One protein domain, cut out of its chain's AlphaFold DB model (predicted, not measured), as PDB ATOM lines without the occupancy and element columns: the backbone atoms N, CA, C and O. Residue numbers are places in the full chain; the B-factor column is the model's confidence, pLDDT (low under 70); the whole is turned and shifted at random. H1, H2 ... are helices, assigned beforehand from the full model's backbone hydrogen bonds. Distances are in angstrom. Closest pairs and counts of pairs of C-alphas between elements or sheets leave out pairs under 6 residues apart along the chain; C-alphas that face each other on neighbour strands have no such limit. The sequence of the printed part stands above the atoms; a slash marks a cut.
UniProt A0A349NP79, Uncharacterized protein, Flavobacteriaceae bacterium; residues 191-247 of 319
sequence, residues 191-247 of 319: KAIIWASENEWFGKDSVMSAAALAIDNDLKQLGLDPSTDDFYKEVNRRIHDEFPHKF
ATOM      1  N   LYS A 191     248.136 183.947 215.538       86.75
ATOM      2  CA  LYS A 191     248.372 185.284 214.971       86.75
ATOM      3  C   LYS A 191     248.831 186.309 216.006       86.75
ATOM      4  O   LYS A 191     249.706 187.109 215.686       86.75
ATOM      5  N   ALA A 192     248.329 186.251 217.239       86.38
ATOM      6  CA  ALA A 192     248.796 187.117 218.320       86.38
ATOM      7  C   ALA A 192     250.276 186.864 218.630       86.38
ATOM      8  O   ALA A 192     251.022 187.806 218.879       86.38
ATOM      9  N   ILE A 193     250.719 185.603 218.557       88.00
ATOM     10  CA  ILE A 193     252.131 185.234 218.731       88.00
ATOM     11  C   ILE A 193     252.993 185.846 217.619       88.00
ATOM     12  O   ILE A 193     254.040 186.425 217.906       88.00
ATOM     13  N   ILE A 194     252.551 185.744 216.361       90.06
ATOM     14  CA  ILE A 194     253.270 186.315 215.213       90.06
ATOM     15  C   ILE A 194     253.346 187.840 215.346       90.06
ATOM     16  O   ILE A 194     254.441 188.396 215.316       90.06
ATOM     17  N   TRP A 195     252.221 188.508 215.596       91.50
ATOM     18  CA  TRP A 195     252.175 189.961 215.771       91.50
ATOM     19  C   TRP A 195     253.061 190.443 216.930       91.50
ATOM     20  O   TRP A 195     253.793 191.425 216.789       91.50
ATOM     21  N   ALA A 196     253.051 189.730 218.059       90.00
ATOM     22  CA  ALA A 196     253.919 190.029 219.194       90.00
ATOM     23  C   ALA A 196     255.406 189.868 218.839       90.00
ATOM     24  O   ALA A 196     256.240 190.612 219.345       90.00
ATOM     25  N   SER A 197     255.747 188.921 217.957       89.12
ATOM     26  CA  SER A 197     257.125 188.731 217.487       89.12
ATOM     27  C   SER A 197     257.589 189.811 216.504       89.12
ATOM     28  O   SER A 197     258.762 190.175 216.516       89.12
ATOM     29  N   GLU A 198     256.679 190.359 215.693       91.31
ATOM     30  CA  GLU A 198     256.960 191.480 214.785       91.31
ATOM     31  C   GLU A 198     257.158 192.800 215.549       91.31
ATOM     32  O   GLU A 198     257.910 193.675 215.120       91.31
ATOM     33  N   ASN A 199     256.519 192.931 216.713       91.00
ATOM     34  CA  ASN A 199     256.565 194.117 217.558       91.00
ATOM     35  C   ASN A 199     257.506 193.921 218.749       91.00
ATOM     36  O   ASN A 199     257.078 193.623 219.858       91.00
ATOM     37  N   GLU A 200     258.804 194.168 218.561       90.12
ATOM     38  CA  GLU A 200     259.815 193.956 219.610       90.12
ATOM     39  C   GLU A 200     259.587 194.722 220.927       90.12
ATOM     40  O   GLU A 200     260.159 194.359 221.958       90.12
ATOM     41  N   TRP A 201     258.825 195.818 220.894       90.06
ATOM     42  CA  TRP A 201     258.469 196.599 222.080       90.06
ATOM     43  C   TRP A 201     257.444 195.871 222.959       90.06
ATOM     44  O   TRP A 201     257.376 196.134 224.163       90.06
ATOM     45  N   PHE A 202     256.681 194.936 222.391       90.38
ATOM     46  CA  PHE A 202     255.682 194.153 223.100       90.38
ATOM     47  C   PHE A 202     256.375 193.178 224.065       90.38
ATOM     48  O   PHE A 202     257.276 192.426 223.701       90.38
ATOM     49  N   GLY A 203     256.022 193.248 225.348       86.44
ATOM     50  CA  GLY A 203     256.685 192.537 226.445       86.44
ATOM     51  C   GLY A 203     257.943 193.219 227.003       86.44
ATOM     52  O   GLY A 203     258.284 192.976 228.159       86.44
ATOM     53  N   LYS A 204     258.610 194.106 226.246       90.00
ATOM     54  CA  LYS A 204     259.742 194.914 226.750       90.00
ATOM     55  C   LYS A 204     259.269 196.214 227.402       90.00
ATOM     56  O   LYS A 204     259.773 196.599 228.455       90.00
ATOM     57  N   ASP A 205     258.302 196.886 226.784       91.25
ATOM     58  CA  ASP A 205     257.688 198.103 227.305       91.25
ATOM     59  C   ASP A 205     256.340 197.778 227.949       91.25
ATOM     60  O   ASP A 205     255.351 197.516 227.262       91.25
ATOM     61  N   SER A 206     256.292 197.802 229.281       90.81
ATOM     62  CA  SER A 206     255.086 197.450 230.034       90.81
ATOM     63  C   SER A 206     253.906 198.383 229.758       90.81
ATOM     64  O   SER A 206     252.769 197.919 229.786       90.81
ATOM     65  N   VAL A 207     254.145 199.676 229.518       92.19
ATOM     66  CA  VAL A 207     253.069 200.663 229.325       92.19
ATOM     67  C   VAL A 207     252.453 200.477 227.948       92.19
ATOM     68  O   VAL A 207     251.236 200.385 227.808       92.19
ATOM     69  N   MET A 208     253.308 200.344 226.941       91.31
ATOM     70  CA  MET A 208     252.885 200.150 225.562       91.31
ATOM     71  C   MET A 208     252.224 198.779 225.356       91.31
ATOM     72  O   MET A 208     251.214 198.667 224.668       91.31
ATOM     73  N   SER A 209     252.735 197.740 226.024       93.12
ATOM     74  CA  SER A 209     252.142 196.395 225.992       93.12
ATOM     75  C   SER A 209     250.787 196.347 226.693       93.12
ATOM     76  O   SER A 209     249.858 195.727 226.183       93.12
ATOM     77  N   ALA A 210     250.641 197.025 227.837       92.25
ATOM     78  CA  ALA A 210     249.357 197.121 228.528       92.25
ATOM     79  C   ALA A 210     248.323 197.883 227.688       92.25
ATOM     80  O   ALA A 210     247.175 197.455 227.604       92.25
ATOM     81  N   ALA A 211     248.738 198.961 227.017       92.62
ATOM     82  CA  ALA A 211     247.880 199.679 226.083       92.62
ATOM     83  C   ALA A 211     247.459 198.796 224.896       92.62
ATOM     84  O   ALA A 211     246.293 198.803 224.518       92.62
ATOM     85  N   ALA A 212     248.366 197.974 224.359       92.06
ATOM     86  CA  ALA A 212     248.038 197.045 223.278       92.06
ATOM     87  C   ALA A 212     247.027 195.979 223.714       92.06
ATOM     88  O   ALA A 212     246.095 195.688 222.972       92.06
ATOM     89  N   LEU A 213     247.153 195.455 224.937       91.69
ATOM     90  CA  LEU A 213     246.162 194.543 225.515       91.69
ATOM     91  C   LEU A 213     244.816 195.233 225.782       91.69
ATOM     92  O   LEU A 213     243.769 194.613 225.615       91.69
ATOM     93  N   ALA A 214     244.810 196.506 226.182       91.56
ATOM     94  CA  ALA A 214     243.574 197.273 226.336       91.56
ATOM     95  C   ALA A 214     242.873 197.474 224.981       91.56
ATOM     96  O   ALA A 214     241.688 197.182 224.857       91.56
ATOM     97  N   ILE A 215     243.626 197.862 223.946       91.44
ATOM     98  CA  ILE A 215     243.116 198.013 222.577       91.44
ATOM     99  C   ILE A 215     242.617 196.675 222.016       91.44
ATOM    100  O   ILE A 215     241.564 196.638 221.387       91.44
ATOM    101  N   ASP A 216     243.325 195.572 222.263       90.50
ATOM    102  CA  ASP A 216     242.886 194.219 221.900       90.50
ATOM    103  C   ASP A 216     241.514 193.881 222.512       90.50
ATOM    104  O   ASP A 216     240.617 193.417 221.805       90.50
ATOM    105  N   ASN A 217     241.310 194.187 223.797       89.62
ATOM    106  CA  ASN A 217     240.014 194.008 224.453       89.62
ATOM    107  C   ASN A 217     238.932 194.918 223.856       89.62
ATOM    108  O   ASN A 217     237.820 194.450 223.613       89.62
ATOM    109  N   ASP A 218     239.246 196.180 223.569       91.19
ATOM    110  CA  ASP A 218     238.300 197.116 222.954       91.19
ATOM    111  C   ASP A 218     237.878 196.657 221.549       91.19
ATOM    112  O   ASP A 218     236.698 196.701 221.203       91.19
ATOM    113  N   LEU A 219     238.812 196.164 220.732       90.00
ATOM    114  CA  LEU A 219     238.508 195.652 219.391       90.00
ATOM    115  C   LEU A 219     237.675 194.369 219.437       90.00
ATOM    116  O   LEU A 219     236.734 194.222 218.653       90.00
ATOM    117  N   LYS A 220     237.953 193.481 220.396       87.81
ATOM    118  CA  LYS A 220     237.119 192.299 220.663       87.81
ATOM    119  C   LYS A 220     235.704 192.696 221.084       87.81
ATOM    120  O   LYS A 220     234.739 192.113 220.595       87.81
ATOM    121  N   GLN A 221     235.559 193.723 221.925       84.19
ATOM    122  CA  GLN A 221     234.252 194.264 222.318       84.19
ATOM    123  C   GLN A 221     233.495 194.893 221.140       84.19
ATOM    124  O   GLN A 221     232.270 194.790 221.068       84.19
ATOM    125  N   LEU A 222     234.212 195.493 220.186       85.56
ATOM    126  CA  LEU A 222     233.643 195.998 218.932       85.56
ATOM    127  C   LEU A 222     233.254 194.876 217.950       85.56
ATOM    128  O   LEU A 222     232.631 195.147 216.924       85.56
ATOM    129  N   GLY A 223     233.559 193.616 218.280       81.44
ATOM    130  CA  GLY A 223     233.198 192.439 217.493       81.44
ATOM    131  C   GLY A 223     234.159 192.143 216.345       81.44
ATOM    132  O   GLY A 223     233.784 191.429 215.414       81.44
ATOM    133  N   LEU A 224     235.373 192.697 216.392       85.62
ATOM    134  CA  LEU A 224     236.424 192.423 215.423       85.62
ATOM    135  C   LEU A 224     237.104 191.091 215.782       85.62
ATOM    136  O   LEU A 224     237.477 190.877 216.935       85.62
ATOM    137  N   ASP A 225     237.224 190.183 214.812       83.50
ATOM    138  CA  ASP A 225     237.736 188.828 215.049       83.50
ATOM    139  C   ASP A 225     239.270 188.839 215.212       83.50
ATOM    140  O   ASP A 225     239.966 189.193 214.253       83.50
ATOM    141  N   PRO A 226     239.812 188.408 216.370       81.75
ATOM    142  CA  PRO A 226     241.255 188.315 216.624       81.75
ATOM    143  C   PRO A 226     241.995 187.409 215.640       81.75
ATOM    144  O   PRO A 226     243.194 187.566 215.449       81.75
ATOM    145  N   SER A 227     241.275 186.502 214.975       84.12
ATOM    146  CA  SER A 227     241.825 185.568 213.991       84.12
ATOM    147  C   SER A 227     242.092 186.225 212.629       84.12
ATOM    148  O   SER A 227     242.629 185.587 211.717       84.12
ATOM    149  N   THR A 228     241.700 187.488 212.442       85.75
ATOM    150  CA  THR A 228     241.842 188.208 211.169       85.75
ATOM    151  C   THR A 228     243.084 189.090 211.147       85.75
ATOM    152  O   THR A 228     243.557 189.582 212.163       85.75
ATOM    153  N   ASP A 229     243.644 189.290 209.955       87.06
ATOM    154  CA  ASP A 229     244.787 190.190 209.763       87.06
ATOM    155  C   ASP A 229     244.418 191.662 210.025       87.06
ATOM    156  O   ASP A 229     245.202 192.428 210.583       87.06
ATOM    157  N   ASP A 230     243.183 192.040 209.691       87.12
ATOM    158  CA  ASP A 230     242.682 193.406 209.860       87.12
ATOM    159  C   ASP A 230     242.567 193.816 211.333       87.12
ATOM    160  O   ASP A 230     242.749 194.990 211.656       87.12
ATOM    161  N   PHE A 231     242.367 192.850 212.235       90.81
ATOM    162  CA  PHE A 231     242.414 193.083 213.674       90.81
ATOM    163  C   PHE A 231     243.763 193.665 214.108       90.81
ATOM    164  O   PHE A 231     243.816 194.734 214.711       90.81
ATOM    165  N   TYR A 232     244.868 193.016 213.739       91.94
ATOM    166  CA  TYR A 232     246.209 193.446 214.146       91.94
ATOM    167  C   TYR A 232     246.671 194.723 213.436       91.94
ATOM    168  O   TYR A 232     247.422 195.510 214.018       91.94
ATOM    169  N   LYS A 233     246.185 194.991 212.213       91.19
ATOM    170  CA  LYS A 233     246.377 196.299 211.559       91.19
ATOM    171  C   LYS A 233     245.745 197.423 212.371       91.19
ATOM    172  O   LYS A 233     246.371 198.463 212.565       91.19
ATOM    173  N   GLU A 234     244.529 197.207 212.861       90.88
ATOM    174  CA  GLU A 234     243.815 198.192 213.668       90.88
ATOM    175  C   GLU A 234     244.459 198.375 215.053       90.88
ATOM    176  O   GLU A 234     244.581 199.511 215.516       90.88
ATOM    177  N   VAL A 235     244.960 197.296 215.674       92.00
ATOM    178  CA  VAL A 235     245.787 197.379 216.896       92.00
ATOM    179  C   VAL A 235     247.007 198.270 216.656       92.00
ATOM    180  O   VAL A 235     247.231 199.218 217.409       92.00
ATOM    181  N   ASN A 236     247.774 198.013 215.591       91.88
ATOM    182  CA  ASN A 236     248.968 198.797 215.259       91.88
ATOM    183  C   ASN A 236     248.639 200.265 214.981       91.88
ATOM    184  O   ASN A 236     249.360 201.142 215.450       91.88
ATOM    185  N   ARG A 237     247.547 200.540 214.255       92.62
ATOM    186  CA  ARG A 237     247.090 201.905 213.968       92.62
ATOM    187  C   ARG A 237     246.832 202.681 215.259       92.62
ATOM    188  O   ARG A 237     247.429 203.730 215.467       92.62
ATOM    189  N   ARG A 238     246.024 202.123 216.161       92.38
ATOM    190  CA  ARG A 238     245.686 202.775 217.436       92.38
ATOM    191  C   ARG A 238     246.887 202.917 218.365       92.38
ATOM    192  O   ARG A 238     247.012 203.923 219.050       92.38
ATOM    193  N   ILE A 239     247.793 201.940 218.372       92.38
ATOM    194  CA  ILE A 239     249.035 202.028 219.144       92.38
ATOM    195  C   ILE A 239     249.959 203.124 218.600       92.38
ATOM    196  O   ILE A 239     250.563 203.852 219.387       92.38
ATOM    197  N   HIS A 240     250.058 203.277 217.278       90.00
ATOM    198  CA  HIS A 240     250.789 204.385 216.665       90.00
ATOM    199  C   HIS A 240     250.180 205.746 217.015       90.00
ATOM    200  O   HIS A 240     250.932 206.672 217.320       90.00
ATOM    201  N   ASP A 241     248.850 205.844 217.016       90.81
ATOM    202  CA  ASP A 241     248.121 207.070 217.350       90.81
ATOM    203  C   ASP A 241     248.264 207.454 218.835       90.81
ATOM    204  O   ASP A 241     248.400 208.634 219.154       90.81
ATOM    205  N   GLU A 242     248.282 206.470 219.743       89.38
ATOM    206  CA  GLU A 242     248.428 206.690 221.191       89.38
ATOM    207  C   GLU A 242     249.889 206.966 221.595       89.38
ATOM    208  O   GLU A 242     250.174 207.762 222.493       89.38
ATOM    209  N   PHE A 243     250.851 206.365 220.884       90.06
ATOM    210  CA  PHE A 243     252.282 206.542 221.138       90.06
ATOM    211  C   PHE A 243     253.074 207.127 219.952       90.06
ATOM    212  O   PHE A 243     254.130 206.575 219.624       90.06
ATOM    213  N   PRO A 244     252.702 208.282 219.354       87.44
ATOM    214  CA  PRO A 244     253.410 208.816 218.183       87.44
ATOM    215  C   PRO A 244     254.901 209.027 218.465       87.44
ATOM    216  O   PRO A 244     255.769 208.636 217.690       87.44
ATOM    217  N   HIS A 245     255.209 209.515 219.669       85.12
ATOM    218  CA  HIS A 245     256.563 209.778 220.158       85.12
ATOM    219  C   HIS A 245     257.479 208.541 220.251       85.12
ATOM    220  O   HIS A 245     258.690 208.696 220.418       85.12
ATOM    221  N   LYS A 246     256.931 207.320 220.192       82.75
ATOM    222  CA  LYS A 246     257.697 206.059 220.239       82.75
ATOM    223  C   LYS A 246     258.016 205.508 218.854       82.75
ATOM    224  O   LYS A 246     258.905 204.671 218.734       82.75
ATOM    225  N   PHE A 247     257.314 205.992 217.834       82.38
ATOM    226  CA  PHE A 247     257.400 205.506 216.461       82.38
ATOM    227  C   PHE A 247     257.846 206.560 215.463       82.38
ATOM    228  O   PHE A 247     258.300 206.223 214.369       82.38
TER     229      PHE A 247
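AT A GLANCE: This is residues 191 to 247 of the 319 residues of an uncharacterized protein of Flavobacteriaceae bacterium (UniProt A0A349NP79). Two longer helices, H2 and H3, cross at a steep angle and pack on each other near their middles, while the shorter H1 sits off to one side, near H3 but away from H2. H4, a single short turn, follows H3 and ends the printed part. The printed part has 57 residues with four named helices, H1, H2, H3 and H4 along the chain, and no named strand; its class is all helix. It is compact, with a radius of gyration of the C-alphas of 10.6 A, and spans 28 by 20 by 16 A.

HOW THE PARTS SIT: H1, residues 191 to 198, is close to but not clearly touching H3, residues 229 to 242; their closest C-alphas, those of Trp 195 and Tyr 232, are 7.1 A apart. They run the same way at a steep tilt of 48 degrees. H1 is apart from H2, residues 206 to 221. H2 and H3 touch, with the closest C-alphas, those of Ile 215 and Val 235, 6.3 A apart. They run opposite ways at a steep tilt of 50 degrees. H4, residues 244 to 247, is close to but not clearly touching H3, with the closest C-alphas, those of His 240 and Phe 247, 6.7 A apart. H4 is apart from H1 and H2. In H1, H2 and H3 every O i to N i+4 pair is within hydrogen-bond range; H4 is too short for such a pair.

IN THESE COORDINATES: H1 begins with C-alpha 191 at (248.372, 185.284, 214.971) and measures 10.6 A from first to last C-alpha. H2 measures 22.4 A, and its C-alpha 206 is at (255.086, 197.450, 230.034). H3 measures 20.4 A. H4 measures 5.5 A and ends with C-alpha 247 at (257.400, 205.506, 216.461).

THE WHOLE: The two C-alphas farthest apart, those of Gly 223 and His 245, are 29.2 A apart. The printed part has no cut. The links from H1 to H2 and from H2 to H3 are short, with 7 residues each, and the link from H3 to H4 is tight. The mean pLDDT of the printed part is 89.1, and no printed residue is under 70.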